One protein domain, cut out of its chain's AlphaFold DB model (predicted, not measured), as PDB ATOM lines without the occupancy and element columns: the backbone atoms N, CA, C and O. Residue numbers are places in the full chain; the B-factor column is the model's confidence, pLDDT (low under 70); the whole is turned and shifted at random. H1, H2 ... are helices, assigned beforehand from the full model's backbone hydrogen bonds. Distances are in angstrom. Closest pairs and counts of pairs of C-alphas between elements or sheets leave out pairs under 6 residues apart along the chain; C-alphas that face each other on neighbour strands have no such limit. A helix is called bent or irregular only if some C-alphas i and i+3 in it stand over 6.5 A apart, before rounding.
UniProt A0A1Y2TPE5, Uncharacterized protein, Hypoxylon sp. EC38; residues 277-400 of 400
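What this domain is: This is residues 277 to 400 of the 400 residues of an uncharacterized protein of Hypoxylon sp. EC38 (UniProt A0A1Y2TPE5). Three helical hairpins are stacked as layers: the longest helix, H1, with H2 on one side, H3 with H4 in the middle, and H5 with H6 on the other side. H1 crosses the middle pair steeply, while H3, H4, H5 and H6 form an up-and-down bundle, each running against the one before it. The printed part has 124 residues with six named helices, H1 to H6 along the chain, and no named strand; its class is all helix. The whole is compact, with a radius of gyration of the C-alphas of 14.2 A and spans of 45 by 32 by 24 A.

Where its parts are: H1, residues 277 to 296, is 28.5 A long and begins at C-alpha 277, (130.693, 150.099, 164.641). H2 is residues 302 to 313, and H3 is residues 318 to 329. H3 is irregular: C-alphas 319 and 322 are 7.1 A apart. H4, residues 341 to 356, is 22.8 A long; H5, residues 365 to 379, is 20.9 A; H6, residues 384 to 398, is 21.3 A and ends at C-alpha 398, (116.840, 145.212, 143.279).

How they stand to each other: With residues 287 to 294 alone, H1 touches H2, opposite ways at a shallow tilt of 5 degrees; the closest C-alphas, of Leu 294 and Trp 305, are 7.4 A apart. H1 touches H4, opposite ways at a steep tilt of 47 degrees, with residues 288 to 295 of H1 alone and residues 341 to 346 of H4 alone; the closest C-alphas, of Lys 292 and Val 342, are 6.0 A apart. H3 and H4 touch, closest at the C-alphas of Ala 325 and Ala 350, 4.1 A. H3 touches H5, closest at the C-alphas of Phe 326 and Leu 371, 6.7 A. Every O i to N i+4 pair is within hydrogen-bond range in H1, H2, H4, H5 and H6, and 6 of 8 in H3.

The domain as a whole: The farthest C-alphas, of Glu 298 and Asp 362, are 45.9 A apart. The printed part has no cut; the link from H3 to H4 is long. Residues 298 to 299, 332 to 337 and 362 have pLDDT under 70.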
ATOM      1  N   ASP A 277     130.916 151.550 164.503       86.56
ATOM      2  CA  ASP A 277     130.693 150.099 164.641       86.56
ATOM      3  C   ASP A 277     130.500 149.674 166.102       86.56
ATOM      4  O   ASP A 277     129.675 148.816 166.414       86.56
ATOM      5  N   THR A 278     131.212 150.320 167.031       89.88
ATOM      6  CA  THR A 278     131.071 150.063 168.469       89.88
ATOM      7  C   THR A 278     129.672 150.384 168.988       89.88
ATOM      8  O   THR A 278     129.165 149.649 169.834       89.88
ATOM      9  N   ASP A 279     129.033 151.440 168.479       89.31
ATOM     10  CA  ASP A 279     127.680 151.834 168.883       89.31
ATOM     11  C   ASP A 279     126.639 150.860 168.318       89.31
ATOM     12  O   ASP A 279     125.713 150.468 169.034       89.31
ATOM     13  N   ILE A 280     126.828 150.414 167.068       90.56
ATOM     14  CA  ILE A 280     125.999 149.384 166.420       90.56
ATOM     15  C   ILE A 280     126.064 148.088 167.223       90.56
ATOM     16  O   ILE A 280     125.033 147.553 167.630       90.56
ATOM     17  N   GLN A 281     127.275 147.605 167.507       92.25
ATOM     18  CA  GLN A 281     127.487 146.369 168.257       92.25
ATOM     19  C   GLN A 281     126.922 146.462 169.674       92.25
ATOM     20  O   GLN A 281     126.297 145.513 170.158       92.25
ATOM     21  N   GLU A 282     127.100 147.600 170.353       93.69
ATOM     22  CA  GLU A 282     126.531 147.797 171.683       93.69
ATOM     23  C   GLU A 282     125.001 147.758 171.640       93.69
ATOM     24  O   GLU A 282     124.381 147.108 172.484       93.69
ATOM     25  N   PHE A 283     124.388 148.431 170.664       94.94
ATOM     26  CA  PHE A 283     122.942 148.445 170.474       94.94
ATOM     27  C   PHE A 283     122.388 147.056 170.156       94.94
ATOM     28  O   PHE A 283     121.463 146.594 170.830       94.94
ATOM     29  N   VAL A 284     122.978 146.358 169.182       94.75
ATOM     30  CA  VAL A 284     122.570 145.002 168.788       94.75
ATOM     31  C   VAL A 284     122.667 144.052 169.973       94.75
ATOM     32  O   VAL A 284     121.739 143.274 170.213       94.75
ATOM     33  N   ARG A 285     123.737 144.142 170.771       95.00
ATOM     34  CA  ARG A 285     123.904 143.337 171.986       95.00
ATOM     35  C   ARG A 285     122.794 143.599 173.003       95.00
ATOM     36  O   ARG A 285     122.221 142.644 173.534       95.00
ATOM     37  N   ASP A 286     122.482 144.861 173.278       94.25
ATOM     38  CA  ASP A 286     121.472 145.235 174.271       94.25
ATOM     39  C   ASP A 286     120.056 144.837 173.818       94.25
ATOM     40  O   ASP A 286     119.314 144.209 174.579       94.25
ATOM     41  N   VAL A 287     119.696 145.091 172.554       95.31
ATOM     42  CA  VAL A 287     118.412 144.655 171.978       95.31
ATOM     43  C   VAL A 287     118.317 143.131 171.949       95.31
ATOM     44  O   VAL A 287     117.305 142.578 172.373       95.31
ATOM     45  N   THR A 288     119.377 142.428 171.543       94.62
ATOM     46  CA  THR A 288     119.410 140.956 171.544       94.62
ATOM     47  C   THR A 288     119.261 140.392 172.957       94.62
ATOM     48  O   THR A 288     118.564 139.398 173.157       94.62
ATOM     49  N   SER A 289     119.844 141.039 173.969       93.00
ATOM     50  CA  SER A 289     119.627 140.680 175.376       93.00
ATOM     51  C   SER A 289     118.154 140.819 175.780       93.00
ATOM     52  O   SER A 289     117.618 139.956 176.483       93.00
ATOM     53  N   HIS A 290     117.460 141.853 175.298       92.12
ATOM     54  CA  HIS A 290     116.020 142.007 175.510       92.12
ATOM     55  C   HIS A 290     115.193 140.965 174.749       92.12
ATOM     56  O   HIS A 290     114.271 140.407 175.337       92.12
ATOM     57  N   ILE A 291     115.560 140.621 173.512       92.31
ATOM     58  CA  ILE A 291     114.939 139.521 172.753       92.31
ATOM     59  C   ILE A 291     115.061 138.202 173.524       92.31
ATOM     60  O   ILE A 291     114.064 137.510 173.726       92.31
ATOM     61  N   LYS A 292     116.262 137.879 174.023       91.06
ATOM     62  CA  LYS A 292     116.509 136.678 174.838       91.06
ATOM     63  C   LYS A 292     115.629 136.665 176.097       91.06
ATOM     64  O   LYS A 292     115.064 135.632 176.436       91.06
ATOM     65  N   GLN A 293     115.441 137.812 176.757       88.00
ATOM     66  CA  GLN A 293     114.537 137.926 177.913       88.00
ATOM     67  C   GLN A 293     113.061 137.709 177.547       88.00
ATOM     68  O   GLN A 293     112.343 137.077 178.317       88.00
ATOM     69  N   LEU A 294     112.610 138.208 176.391       87.56
ATOM     70  CA  LEU A 294     111.242 137.990 175.908       87.56
ATOM     71  C   LEU A 294     110.987 136.519 175.575       87.56
ATOM     72  O   LEU A 294     109.940 135.989 175.940       87.56
ATOM     73  N   ALA A 295     111.959 135.855 174.946       86.88
ATOM     74  CA  ALA A 295     111.860 134.452 174.556       86.88
ATOM     75  C   ALA A 295     111.732 133.490 175.750       86.88
ATOM     76  O   ALA A 295     111.133 132.430 175.613       86.88
ATOM     77  N   ILE A 296     112.280 133.859 176.912       84.44
ATOM     78  CA  ILE A 296     112.227 133.049 178.142       84.44
ATOM     79  C   ILE A 296     110.987 133.395 178.993       84.44
ATOM     80  O   ILE A 296     110.669 132.689 179.947       84.44
ATOM     81  N   SER A 297     110.271 134.484 178.692       77.44
ATOM     82  CA  SER A 297     109.132 134.910 179.512       77.44
ATOM     83  C   SER A 297     107.902 134.012 179.315       77.44
ATOM     84  O   SER A 297     107.501 133.747 178.187       77.44
ATOM     85  N   GLU A 298     107.265 133.586 180.410       64.69
ATOM     86  CA  GLU A 298     106.102 132.673 180.414       64.69
ATOM     87  C   GLU A 298     104.768 133.338 179.981       64.69
ATOM     88  O   GLU A 298     103.690 132.901 180.376       64.69
ATOM     89  N   GLY A 299     104.800 134.416 179.187       69.25
ATOM     90  CA  GLY A 299     103.609 135.194 178.817       69.25
ATOM     91  C   GLY A 299     103.549 135.596 177.339       69.25
ATOM     92  O   GLY A 299     104.484 135.330 176.584       69.25
ATOM     93  N   PRO A 300     102.458 136.261 176.901       75.56
ATOM     94  CA  PRO A 300     102.320 136.738 175.528       75.56
ATOM     95  C   PRO A 300     103.437 137.730 175.178       75.56
ATOM     96  O   PRO A 300     103.431 138.887 175.599       75.56
ATOM     97  N   CYS A 301     104.415 137.281 174.394       82.94
ATOM     98  CA  CYS A 301     105.581 138.082 174.030       82.94
ATOM     99  C   CYS A 301     105.289 139.100 172.916       82.94
ATOM    100  O   CYS A 301     106.068 140.031 172.738       82.94
ATOM    101  N   TYR A 302     104.168 138.960 172.199       85.75
ATOM    102  CA  TYR A 302     103.849 139.738 170.997       85.75
ATOM    103  C   TYR A 302     103.817 141.256 171.230       85.75
ATOM    104  O   TYR A 302     104.447 141.998 170.480       85.75
ATOM    105  N   GLU A 303     103.147 141.734 172.282       86.12
ATOM    106  CA  GLU A 303     103.010 143.181 172.523       86.12
ATOM    107  C   GLU A 303     104.336 143.815 172.975       86.12
ATOM    108  O   GLU A 303     104.739 144.890 172.517       86.12
ATOM    109  N   SER A 304     105.079 143.103 173.825       87.25
ATOM    110  CA  SER A 304     106.426 143.508 174.230       87.25
ATOM    111  C   SER A 304     107.394 143.479 173.042       87.25
ATOM    112  O   SER A 304     108.194 144.393 172.873       87.25
ATOM    113  N   TRP A 305     107.286 142.479 172.165       92.12
ATOM    114  CA  TRP A 305     108.065 142.414 170.932       92.12
ATOM    115  C   TRP A 305     107.755 143.588 170.004       92.12
ATOM    116  O   TRP A 305     108.670 144.280 169.560       92.12
ATOM    117  N   ARG A 306     106.469 143.870 169.767       92.62
ATOM    118  CA  ARG A 306     106.018 144.993 168.940       92.62
ATOM    119  C   ARG A 306     106.609 146.314 169.424       92.62
ATOM    120  O   ARG A 306     107.141 147.080 168.625       92.62
ATOM    121  N   THR A 307     106.543 146.569 170.727       91.25
ATOM    122  CA  THR A 307     107.067 147.806 171.320       91.25
ATOM    123  C   THR A 307     108.602 147.851 171.351       91.25
ATOM    124  O   THR A 307     109.157 148.936 171.173       91.25
ATOM    125  N   LEU A 308     109.303 146.709 171.481       93.31
ATOM    126  CA  LEU A 308     110.766 146.633 171.297       93.31
ATOM    127  C   LEU A 308     111.148 147.019 169.872       93.31
ATOM    128  O   LEU A 308     111.999 147.882 169.674       93.31
ATOM    129  N   LYS A 309     110.503 146.375 168.895       94.38
ATOM    130  CA  LYS A 309     110.754 146.580 167.472       94.38
ATOM    131  C   LYS A 309     110.526 148.038 167.092       94.38
ATOM    132  O   LYS A 309     111.407 148.661 166.511       94.38
ATOM    133  N   GLN A 310     109.398 148.618 167.506       92.44
ATOM    134  CA  GLN A 310     109.131 150.041 167.300       92.44
ATOM    135  C   GLN A 310     110.210 150.923 167.936       92.44
ATOM    136  O   GLN A 310     110.713 151.821 167.270       92.44
ATOM    137  N   ALA A 311     110.599 150.674 169.190       91.19
ATOM    138  CA  ALA A 311     111.645 151.463 169.836       91.19
ATOM    139  C   ALA A 311     112.993 151.359 169.106       91.19
ATOM    140  O   ALA A 311     113.673 152.370 168.967       91.19
ATOM    141  N   ALA A 312     113.350 150.173 168.605       93.75
ATOM    142  CA  ALA A 312     114.584 149.956 167.862       93.75
ATOM    143  C   ALA A 312     114.604 150.699 166.515       93.75
ATOM    144  O   ALA A 312     115.598 151.343 166.192       93.75
ATOM    145  N   LEU A 313     113.497 150.668 165.765       92.88
ATOM    146  CA  LEU A 313     113.377 151.355 164.472       92.88
ATOM    147  C   LEU A 313     113.394 152.880 164.602       92.88
ATOM    148  O   LEU A 313     113.880 153.564 163.715       92.88
ATOM    149  N   HIS A 314     112.883 153.438 165.701       90.00
ATOM    150  CA  HIS A 314     112.877 154.894 165.902       90.00
ATOM    151  C   HIS A 314     114.201 155.427 166.465       90.00
ATOM    152  O   HIS A 314     114.315 156.628 166.710       90.00
ATOM    153  N   GLN A 315     115.180 154.555 166.721       88.94
ATOM    154  CA  GLN A 315     116.400 154.944 167.417       88.94
ATOM    155  C   GLN A 315     117.446 155.591 166.509       88.94
ATOM    156  O   GLN A 315     118.191 156.464 166.956       88.94
ATOM    157  N   PHE A 316     117.503 155.154 165.254       89.25
ATOM    158  CA  PHE A 316     118.507 155.570 164.284       89.25
ATOM    159  C   PHE A 316     117.837 156.105 163.023       89.25
ATOM    160  O   PHE A 316     116.679 155.801 162.738       89.25
ATOM    161  N   HIS A 317     118.575 156.895 162.248       90.06
ATOM    162  CA  HIS A 317     118.135 157.298 160.918       90.06
ATOM    163  C   HIS A 317     118.152 156.104 159.955       90.06
ATOM    164  O   HIS A 317     119.010 155.225 160.062       90.06
ATOM    165  N   LYS A 318     117.241 156.111 158.973       91.88
ATOM    166  CA  LYS A 318     117.031 155.013 158.011       91.88
ATOM    167  C   LYS A 318     118.281 154.637 157.205       91.88
ATOM    168  O   LYS A 318     118.432 153.484 156.821       91.88
ATOM    169  N   ARG A 319     119.208 155.579 157.015       88.88
ATOM    170  CA  ARG A 319     120.521 155.355 156.375       88.88
ATOM    171  C   ARG A 319     121.399 154.326 157.099       88.88
ATOM    172  O   ARG A 319     122.190 153.645 156.470       88.88
ATOM    173  N   HIS A 320     121.248 154.186 158.418       90.25
ATOM    174  CA  HIS A 320     122.047 153.248 159.223       90.25
ATOM    175  C   HIS A 320     121.401 151.861 159.322       90.25
ATOM    176  O   HIS A 320     121.949 150.956 159.955       90.25
ATOM    177  N   PHE A 321     120.214 151.678 158.736       93.06
ATOM    178  CA  PHE A 321     119.432 150.459 158.913       93.06
ATOM    179  C   PHE A 321     120.069 149.245 158.244       93.06
ATOM    180  O   PHE A 321     119.944 148.154 158.786       93.06
ATOM    181  N   LEU A 322     120.793 149.410 157.135       91.69
ATOM    182  CA  LEU A 322     121.482 148.292 156.482       91.69
ATOM    183  C   LEU A 322     122.588 147.713 157.377       91.69
ATOM    184  O   LEU A 322     122.647 146.498 157.569       91.69
ATOM    185  N   SER A 323     123.390 148.571 158.014       90.50
ATOM    186  CA  SER A 323     124.428 148.144 158.961       90.50
ATOM    187  C   SER A 323     123.832 147.455 160.195       90.50
ATOM    188  O   SER A 323     124.330 146.422 160.640       90.50
ATOM    189  N   LEU A 324     122.722 147.980 160.726       92.75
ATOM    190  CA  LEU A 324     121.987 147.341 161.823       92.75
ATOM    191  C   LEU A 324     121.403 145.988 161.400       92.75
ATOM    192  O   LEU A 324     121.513 145.011 162.140       92.75
ATOM    193  N   ALA A 325     120.794 145.919 160.216       94.12
ATOM    194  CA  ALA A 325     120.210 144.698 159.681       94.12
ATOM    195  C   ALA A 325     121.247 143.593 159.517       94.12
ATOM    196  O   ALA A 325     120.961 142.451 159.871       94.12
ATOM    197  N   PHE A 326     122.445 143.934 159.037       92.75
ATOM    198  CA  PHE A 326     123.551 142.992 158.936       92.75
ATOM    199  C   PHE A 326     123.877 142.377 160.302       92.75
ATOM    200  O   PHE A 326     123.783 141.163 160.467       92.75
ATOM    201  N   GLU A 327     124.136 143.201 161.319       92.81
ATOM    202  CA  GLU A 327     124.492 142.732 162.667       92.81
ATOM    203  C   GLU A 327     123.366 141.928 163.352       92.81
ATOM    204  O   GLU A 327     123.608 140.909 164.011       92.81
ATOM    205  N   PHE A 328     122.099 142.323 163.179       93.94
ATOM    206  CA  PHE A 328     120.974 141.515 163.665       93.94
ATOM    207  C   PHE A 328     120.811 140.208 162.883       93.94
ATOM    208  O   PHE A 328     120.457 139.189 163.479       93.94
ATOM    209  N   GLY A 329     121.083 140.235 161.581       91.50
ATOM    210  CA  GLY A 329     120.887 139.140 160.639       91.50
ATOM    211  C   GLY A 329     121.942 138.035 160.693       91.50
ATOM    212  O   GLY A 329     121.695 136.947 160.168       91.50
ATOM    213  N   LEU A 330     123.072 138.268 161.366       88.19
ATOM    214  CA  LEU A 330     124.062 137.239 161.696       88.19
ATOM    215  C   LEU A 330     123.509 136.283 162.773       88.19
ATOM    216  O   LEU A 330     123.762 136.432 163.976       88.19
ATOM    217  N   LEU A 331     122.697 135.314 162.341       81.75
ATOM    218  CA  LEU A 331     122.074 134.307 163.206       81.75
ATOM    219  C   LEU A 331     123.119 133.316 163.746       81.75
ATOM    220  O   LEU A 331     124.054 132.931 163.039       81.75
ATOM    221  N   GLU A 332     122.972 132.885 165.003       69.31
ATOM    222  CA  GLU A 332     123.899 131.913 165.601       69.31
ATOM    223  C   GLU A 332     123.733 130.540 164.893       69.31
ATOM    224  O   GLU A 332     122.614 130.108 164.642       69.31
ATOM    225  N   LYS A 333     124.851 129.886 164.520       61.53
ATOM    226  CA  LYS A 333     124.997 128.521 163.939       61.53
ATOM    227  C   LYS A 333     123.896 128.039 162.969       61.53
ATOM    228  O   LYS A 333     122.833 127.589 163.370       61.53
ATOM    229  N   VAL A 334     124.223 127.996 161.675       57.06
ATOM    230  CA  VAL A 334     123.369 127.468 160.582       57.06
ATOM    231  C   VAL A 334     123.102 125.953 160.686       57.06
ATOM    232  O   VAL A 334     122.177 125.438 160.071       57.06
ATOM    233  N   GLU A 335     123.892 125.223 161.474       56.03
ATOM    234  CA  GLU A 335     123.923 123.751 161.457       56.03
ATOM    235  C   GLU A 335     122.788 123.064 162.237       56.03
ATOM    236  O   GLU A 335     122.628 121.849 162.124       56.03
ATOM    237  N   THR A 336     121.994 123.794 163.026       58.66
ATOM    238  CA  THR A 336     120.837 123.211 163.722       58.66
ATOM    239  C   THR A 336     119.560 123.419 162.902       58.66
ATOM    240  O   THR A 336     119.237 124.567 162.595       58.66
ATOM    241  N   PRO A 337     118.803 122.352 162.578       60.12
ATOM    242  CA  PRO A 337     117.583 122.460 161.770       60.12
ATOM    243  C   PRO A 337     116.486 123.297 162.447       60.12
ATOM    244  O   PRO A 337     115.670 123.904 161.756       60.12
ATOM    245  N   ASP A 338     116.508 123.391 163.780       70.44
ATOM    246  CA  ASP A 338     115.578 124.206 164.555       70.44
ATOM    247  C   ASP A 338     116.213 125.555 164.907       70.44
ATOM    248  O   ASP A 338     117.060 125.660 165.798       70.44
ATOM    249  N   ARG A 339     115.787 126.610 164.206       80.94
ATOM    250  CA  ARG A 339     116.109 127.990 164.584       80.94
ATOM    251  C   ARG A 339     115.457 128.324 165.917       80.94
ATOM    252  O   ARG A 339     114.279 128.037 166.138       80.94
ATOM    253  N   SER A 340     116.213 128.959 166.812       88.44
ATOM    254  CA  SER A 340     115.647 129.385 168.085       88.44
ATOM    255  C   SER A 340     114.622 130.497 167.857       88.44
ATOM    256  O   SER A 340     114.727 131.286 166.917       88.44
ATOM    257  N   PHE A 341     113.640 130.624 168.752       89.50
ATOM    258  CA  PHE A 341     112.701 131.749 168.707       89.50
ATOM    259  C   PHE A 341     113.425 133.111 168.746       89.50
ATOM    260  O   PHE A 341     112.991 134.069 168.114       89.50
ATOM    261  N   VAL A 342     114.578 133.183 169.423       91.19
ATOM    262  CA  VAL A 342     115.447 134.370 169.440       91.19
ATOM    263  C   VAL A 342     115.975 134.695 168.043       91.19
ATOM    264  O   VAL A 342     115.952 135.862 167.658       91.19
ATOM    265  N   ASP A 343     116.411 133.691 167.277       91.50
ATOM    266  CA  ASP A 343     116.900 133.883 165.907       91.50
ATOM    267  C   ASP A 343     115.789 134.387 164.985       91.50
ATOM    268  O   ASP A 343     116.020 135.313 164.213       91.50
ATOM    269  N   PHE A 344     114.564 133.869 165.125       92.00
ATOM    270  CA  PHE A 344     113.413 134.384 164.376       92.00
ATOM    271  C   PHE A 344     113.115 135.850 164.676       92.00
ATOM    272  O   PHE A 344     112.850 136.616 163.754       92.00
ATOM    273  N   LEU A 345     113.159 136.263 165.945       93.81
ATOM    274  CA  LEU A 345     112.915 137.660 166.312       93.81
ATOM    275  C   LEU A 345     114.043 138.581 165.821       93.81
ATOM    276  O   LEU A 345     113.772 139.675 165.328       93.81
ATOM    277  N   ARG A 346     115.306 138.138 165.893       95.06
ATOM    278  CA  ARG A 346     116.441 138.873 165.306       95.06
ATOM    279  C   ARG A 346     116.292 139.010 163.790       95.06
ATOM    280  O   ARG A 346     116.465 140.109 163.272       95.06
ATOM    281  N   PHE A 347     115.911 137.932 163.109       95.12
ATOM    282  CA  PHE A 347     115.623 137.929 161.677       95.12
ATOM    283  C   PHE A 347     114.454 138.856 161.309       95.12
ATOM    284  O   PHE A 347     114.572 139.622 160.354       95.12
ATOM    285  N   ASP A 348     113.348 138.833 162.064       95.62
ATOM    286  CA  ASP A 348     112.201 139.730 161.841       95.62
ATOM    287  C   ASP A 348     112.625 141.199 161.944       95.62
ATOM    288  O   ASP A 348     112.267 142.003 161.085       95.62
ATOM    289  N   LEU A 349     113.435 141.543 162.947       96.56
ATOM    290  CA  LEU A 349     113.942 142.903 163.120       96.56
ATOM    291  C   LEU A 349     114.946 143.303 162.032       96.56
ATOM    292  O   LEU A 349     114.844 144.408 161.508       96.56
ATOM    293  N   ALA A 350     115.870 142.416 161.654       96.56
ATOM    294  CA  ALA A 350     116.795 142.651 160.544       96.56
ATOM    295  C   ALA A 350     116.044 142.884 159.222       96.56
ATOM    296  O   ALA A 350     116.334 143.829 158.493       96.56
ATOM    297  N   SER A 351     115.027 142.064 158.950       95.62
ATOM    298  CA  SER A 351     114.157 142.192 157.778       95.62
ATOM    299  C   SER A 351     113.421 143.533 157.743       95.62
ATOM    300  O   SER A 351     113.282 144.147 156.685       95.62
ATOM    301  N   GLU A 352     112.940 143.994 158.896       96.19
ATOM    302  CA  GLU A 352     112.264 145.284 159.033       96.19
ATOM    303  C   GLU A 352     113.226 146.454 158.786       96.19
ATOM    304  O   GLU A 352     112.893 147.372 158.041       96.19
ATOM    305  N   PHE A 353     114.447 146.387 159.329       95.81
ATOM    306  CA  PHE A 353     115.489 147.372 159.043       95.81
ATOM    307  C   PHE A 353     115.793 147.452 157.539       95.81
ATOM    308  O   PHE A 353     115.821 148.551 156.997       95.81
ATOM    309  N   ILE A 354     115.930 146.319 156.837       94.50
ATOM    310  CA  ILE A 354     116.122 146.302 155.373       94.50
ATOM    311  C   ILE A 354     114.934 146.943 154.645       94.50
ATOM    312  O   ILE A 354     115.117 147.726 153.715       94.50
ATOM    313  N   SER A 355     113.709 146.628 155.074       93.25
ATOM    314  CA  SER A 355     112.480 147.141 154.452       93.25
ATOM    315  C   SER A 355     112.367 148.660 154.563       93.25
ATOM    316  O   SER A 355     111.959 149.330 153.613       93.25
ATOM    317  N   GLU A 356     112.771 149.208 155.703       94.12
ATOM    318  CA  GLU A 356     112.696 150.636 156.003       94.12
ATOM    319  C   GLU A 356     113.968 151.414 155.637       94.12
ATOM    320  O   GLU A 356     113.977 152.638 155.769       94.12
ATOM    321  N   ALA A 357     115.032 150.740 155.193       91.75
ATOM    322  CA  ALA A 357     116.302 151.377 154.872       91.75
ATOM    323  C   ALA A 357     116.178 152.363 153.704       91.75
ATOM    324  O   ALA A 357     115.472 152.118 152.721       91.75
ATOM    325  N   GLU A 358     116.910 153.469 153.806       87.94
ATOM    326  CA  GLU A 358     117.129 154.401 152.703       87.94
ATOM    327  C   GLU A 358     118.365 153.928 151.935       87.94
ATOM    328  O   GLU A 358     119.472 154.004 152.457       87.94
ATOM    329  N   VAL A 359     118.162 153.382 150.734       80.38
ATOM    330  CA  VAL A 359     119.250 152.921 149.859       80.38
ATOM    331  C   VAL A 359     119.714 154.110 149.032       80.38
ATOM    332  O   VAL A 359     118.894 154.726 148.348       80.38
ATOM    333  N   ARG A 360     120.999 154.458 149.106       76.31
ATOM    334  CA  ARG A 360     121.561 155.565 148.324       76.31
ATOM    335  C   ARG A 360     122.289 155.027 147.092       76.31
ATOM    336  O   ARG A 360     122.840 153.933 147.117       76.31
ATOM    337  N   GLU A 361     122.325 155.798 146.009       70.50
ATOM    338  CA  GLU A 361     123.076 155.418 144.797       70.50
ATOM    339  C   GLU A 361     124.595 155.332 145.052       70.50
ATOM    340  O   GLU A 361     125.310 154.625 144.346       70.50
ATOM    341  N   ASP A 362     125.085 156.036 146.076       68.75
ATOM    342  CA  ASP A 362     126.472 156.058 146.541       68.75
ATOM    343  C   ASP A 362     126.724 155.142 147.751       68.75
ATOM    344  O   ASP A 362     127.722 155.315 148.458       68.75
ATOM    345  N   GLU A 363     125.835 154.173 148.006       72.94
ATOM    346  CA  GLU A 363     125.991 153.228 149.110       72.94
ATOM    347  C   GLU A 363     127.362 152.545 149.042       72.94
ATOM    348  O   GLU A 363     127.845 152.145 147.976       72.94
ATOM    349  N   ASN A 364     128.010 152.407 150.197       74.69
ATOM    350  CA  ASN A 364     129.331 151.805 150.268       74.69
ATOM    351  C   ASN A 364     129.284 150.387 149.651       74.69
ATOM    352  O   ASN A 364     128.506 149.555 150.128       74.69
ATOM    353  N   PRO A 365     130.128 150.066 148.646       78.56
ATOM    354  CA  PRO A 365     130.171 148.737 148.033       78.56
ATOM    355  C   PRO A 365     130.336 147.599 149.050       78.56
ATOM    356  O   PRO A 365     129.877 146.481 148.821       78.56
ATOM    357  N   LEU A 366     130.959 147.886 150.198       79.69
ATOM    358  CA  LEU A 366     131.085 146.945 151.306       79.69
ATOM    359  C   LEU A 366     129.729 146.599 151.940       79.69
ATOM    360  O   LEU A 366     129.490 145.430 152.228       79.69
ATOM    361  N   THR A 367     128.837 147.579 152.114       79.69
ATOM    362  CA  THR A 367     127.479 147.382 152.653       79.69
ATOM    363  C   THR A 367     126.641 146.522 151.708       79.69
ATOM    364  O   THR A 367     125.957 145.601 152.150       79.69
ATOM    365  N   VAL A 368     126.739 146.772 150.396       80.19
ATOM    366  CA  VAL A 368     126.053 145.970 149.368       80.19
ATOM    367  C   VAL A 368     126.542 144.521 149.404       80.19
ATOM    368  O   VAL A 368     125.733 143.605 149.522       80.19
ATOM    369  N   MET A 369     127.861 144.306 149.417       85.38
ATOM    370  CA  MET A 369     128.447 142.964 149.518       85.38
ATOM    371  C   MET A 369     128.027 142.244 150.813       85.38
ATOM    372  O   MET A 369     127.728 141.051 150.800       85.38
ATOM    373  N   GLN A 370     127.976 142.955 151.943       86.38
ATOM    374  CA  GLN A 370     127.516 142.408 153.223       86.38
ATOM    375  C   GLN A 370     126.044 141.970 153.176       86.38
ATOM    376  O   GLN A 370     125.705 140.915 153.716       86.38
ATOM    377  N   LEU A 371     125.179 142.735 152.504       86.31
ATOM    378  CA  LEU A 371     123.773 142.375 152.300       86.31
ATOM    379  C   LEU A 371     123.607 141.185 151.356       86.31
ATOM    380  O   LEU A 371     122.818 140.291 151.647       86.31
ATOM    381  N   GLU A 372     124.365 141.129 150.261       88.06
ATOM    382  CA  GLU A 372     124.365 139.973 149.358       88.06
ATOM    383  C   GLU A 372     124.774 138.695 150.095       88.06
ATOM    384  O   GLU A 372     124.108 137.664 149.982       88.06
ATOM    385  N   MET A 373     125.827 138.772 150.918       89.19
ATOM    386  CA  MET A 373     126.229 137.665 151.784       89.19
ATOM    387  C   MET A 373     125.112 137.280 152.756       89.19
ATOM    388  O   MET A 373     124.843 136.093 152.940       89.19
ATOM    389  N   LEU A 374     124.441 138.261 153.361       91.69
ATOM    390  CA  LEU A 374     123.334 138.018 154.279       91.69
ATOM    391  C   LEU A 374     122.170 137.289 153.590       91.69
ATOM    392  O   LEU A 374     121.694 136.279 154.110       91.69
ATOM    393  N   PHE A 375     121.754 137.737 152.401       92.12
ATOM    394  CA  PHE A 375     120.706 137.072 151.623       92.12
ATOM    395  C   PHE A 375     121.107 135.676 151.176       92.12
ATOM    396  O   PHE A 375     120.272 134.776 151.215       92.12
ATOM    397  N   TYR A 376     122.371 135.467 150.805       91.00
ATOM    398  CA  TYR A 376     122.877 134.132 150.508       91.00
ATOM    399  C   TYR A 376     122.709 133.202 151.717       91.00
ATOM    400  O   TYR A 376     122.137 132.120 151.584       91.00
ATOM    401  N   TYR A 377     123.131 133.638 152.911       90.19
ATOM    402  CA  TYR A 377     122.985 132.843 154.133       90.19
ATOM    403  C   TYR A 377     121.524 132.575 154.500       90.19
ATOM    404  O   TYR A 377     121.198 131.466 154.919       90.19
ATOM    405  N   TRP A 378     120.637 133.554 154.327       92.88
ATOM    406  CA  TRP A 378     119.207 133.363 154.566       92.88
ATOM    407  C   TRP A 378     118.539 132.482 153.503       92.88
ATOM    408  O   TRP A 378     117.628 131.730 153.832       92.88
ATOM    409  N   GLY A 379     118.999 132.524 152.252       90.75
ATOM    410  CA  GLY A 379     118.477 131.716 151.145       90.75
ATOM    411  C   GLY A 379     118.805 130.227 151.266       90.75
ATOM    412  O   GLY A 379     118.048 129.390 150.780       90.75
ATOM    413  N   ILE A 380     119.888 129.882 151.966       90.56
ATOM    414  CA  ILE A 380     120.244 128.489 152.281       90.56
ATOM    415  C   ILE A 380     119.774 128.039 153.674       90.56
ATOM    416  O   ILE A 380     120.082 126.922 154.090       90.56
ATOM    417  N   ASP A 381     119.046 128.885 154.412       89.31
ATOM    418  CA  ASP A 381     118.547 128.553 155.748       89.31
ATOM    419  C   ASP A 381     117.574 127.360 155.688       89.31
ATOM    420  O   ASP A 381     116.744 127.310 154.777       89.31
ATOM    421  N   PRO A 382     117.613 126.393 156.624       87.38
ATOM    422  CA  PRO A 382     116.669 125.272 156.629       87.38
ATOM    423  C   PRO A 382     115.205 125.711 156.799       87.38
ATOM    424  O   PRO A 382     114.303 125.000 156.345       87.38
ATOM    425  N   ASN A 383     114.941 126.887 157.375       88.69
ATOM    426  CA  ASN A 383     113.597 127.403 157.576       88.69
ATOM    427  C   ASN A 383     113.014 128.093 156.325       88.69
ATOM    428  O   ASN A 383     113.532 129.092 155.833       88.69
ATOM    429  N   GLU A 384     111.862 127.608 155.857       90.00
ATOM    430  CA  GLU A 384     111.187 128.121 154.655       90.00
ATOM    431  C   GLU A 384     110.712 129.577 154.772       90.00
ATOM    432  O   GLU A 384     110.769 130.318 153.789       90.00
ATOM    433  N   VAL A 385     110.285 130.016 155.961       90.69
ATOM    434  CA  VAL A 385     109.817 131.395 156.182       90.69
ATOM    435  C   VAL A 385     110.972 132.382 156.027       90.69
ATOM    436  O   VAL A 385     110.797 133.432 155.408       90.69
ATOM    437  N   ILE A 386     112.155 132.030 156.545       91.31
ATOM    438  CA  ILE A 386     113.375 132.835 156.399       91.31
ATOM    439  C   ILE A 386     113.761 132.934 154.921       91.31
ATOM    440  O   ILE A 386     113.894 134.051 154.418       91.31
ATOM    441  N   ARG A 387     113.846 131.799 154.208       93.25
ATOM    442  CA  ARG A 387     114.181 131.774 152.771       93.25
ATOM    443  C   ARG A 387     113.227 132.625 151.933       93.25
ATOM    444  O   ARG A 387     113.660 133.526 151.223       93.25
ATOM    445  N   THR A 388     111.921 132.392 152.077       92.94
ATOM    446  CA  THR A 388     110.884 133.076 151.283       92.94
ATOM    447  C   THR A 388     110.919 134.588 151.501       92.94
ATOM    448  O   THR A 388     110.821 135.374 150.558       92.94
ATOM    449  N   ARG A 389     111.085 135.029 152.756       92.81
ATOM    450  CA  ARG A 389     111.154 136.459 153.069       92.81
ATOM    451  C   ARG A 389     112.470 137.081 152.601       92.81
ATOM    452  O   ARG A 389     112.443 138.215 152.133       92.81
ATOM    453  N   ALA A 390     113.588 136.359 152.665       92.88
ATOM    454  CA  ALA A 390     114.868 136.821 152.130       92.88
ATOM    455  C   ALA A 390     114.814 137.053 150.612       92.88
ATOM    456  O   ALA A 390     115.243 138.107 150.151       92.88
ATOM    457  N   GLU A 391     114.214 136.134 149.849       92.69
ATOM    458  CA  GLU A 391     113.994 136.304 148.405       92.69
ATOM    459  C   GLU A 391     113.136 137.540 148.103       92.69
ATOM    460  O   GLU A 391     113.487 138.348 147.240       92.69
ATOM    461  N   SER A 392     112.047 137.735 148.855       93.06
ATOM    462  CA  SER A 392     111.187 138.915 148.712       93.06
ATOM    463  C   SER A 392     111.929 140.223 149.012       93.06
ATOM    464  O   SER A 392     111.701 141.218 148.324       93.06
ATOM    465  N   LEU A 393     112.799 140.245 150.028       91.62
ATOM    466  CA  LEU A 393     113.599 141.421 150.380       91.62
ATOM    467  C   LEU A 393     114.665 141.719 149.321       91.62
ATOM    468  O   LEU A 393     114.834 142.878 148.946       91.62
ATOM    469  N   ALA A 394     115.337 140.690 148.798       90.00
ATOM    470  CA  ALA A 394     116.319 140.837 147.727       90.00
ATOM    471  C   ALA A 394     115.675 141.392 146.444       90.00
ATOM    472  O   ALA A 394     116.194 142.325 145.838       90.00
ATOM    473  N   GLN A 395     114.497 140.881 146.062       90.50
ATOM    474  CA  GLN A 395     113.730 141.416 144.929       90.50
ATOM    475  C   GLN A 395     113.311 142.872 145.152       90.50
ATOM    476  O   GLN A 395     113.400 143.683 144.237       90.50
ATOM    477  N   MET A 396     112.859 143.214 146.362       88.94
ATOM    478  CA  MET A 396     112.480 144.584 146.703       88.94
ATOM    479  C   MET A 396     113.665 145.547 146.582       88.94
ATOM    480  O   MET A 396     113.479 146.630 146.036       88.94
ATOM    481  N   LEU A 397     114.854 145.177 147.068       83.69
ATOM    482  CA  LEU A 397     116.044 146.026 146.961       83.69
ATOM    483  C   LEU A 397     116.517 146.188 145.515       83.69
ATOM    484  O   LEU A 397     116.846 147.298 145.133       83.69
ATOM    485  N   ASN A 398     116.474 145.131 144.701       85.25
ATOM    486  CA  ASN A 398     116.840 145.212 143.279       85.25
ATOM    487  C   ASN A 398     115.900 146.107 142.450       85.25
ATOM    488  O   ASN A 398     116.246 146.490 141.334       85.25
ATOM    489  N   ASN A 399     114.698 146.386 142.962       84.25
ATOM    490  CA  ASN A 399     113.699 147.234 142.312       84.25
ATOM    491  C   ASN A 399     113.720 148.694 142.806       84.25
ATOM    492  O   ASN A 399     112.942 149.499 142.289       84.25
ATOM    493  N   ARG A 400     114.524 149.014 143.829       80.38
ATOM    494  CA  ARG A 400     114.777 150.388 144.291       80.38
ATOM    495  C   ARG A 400     115.981 150.942 143.553       80.38
ATOM    496  O   ARG A 400     115.912 152.144 143.219       80.38
TER     497      ARG A 400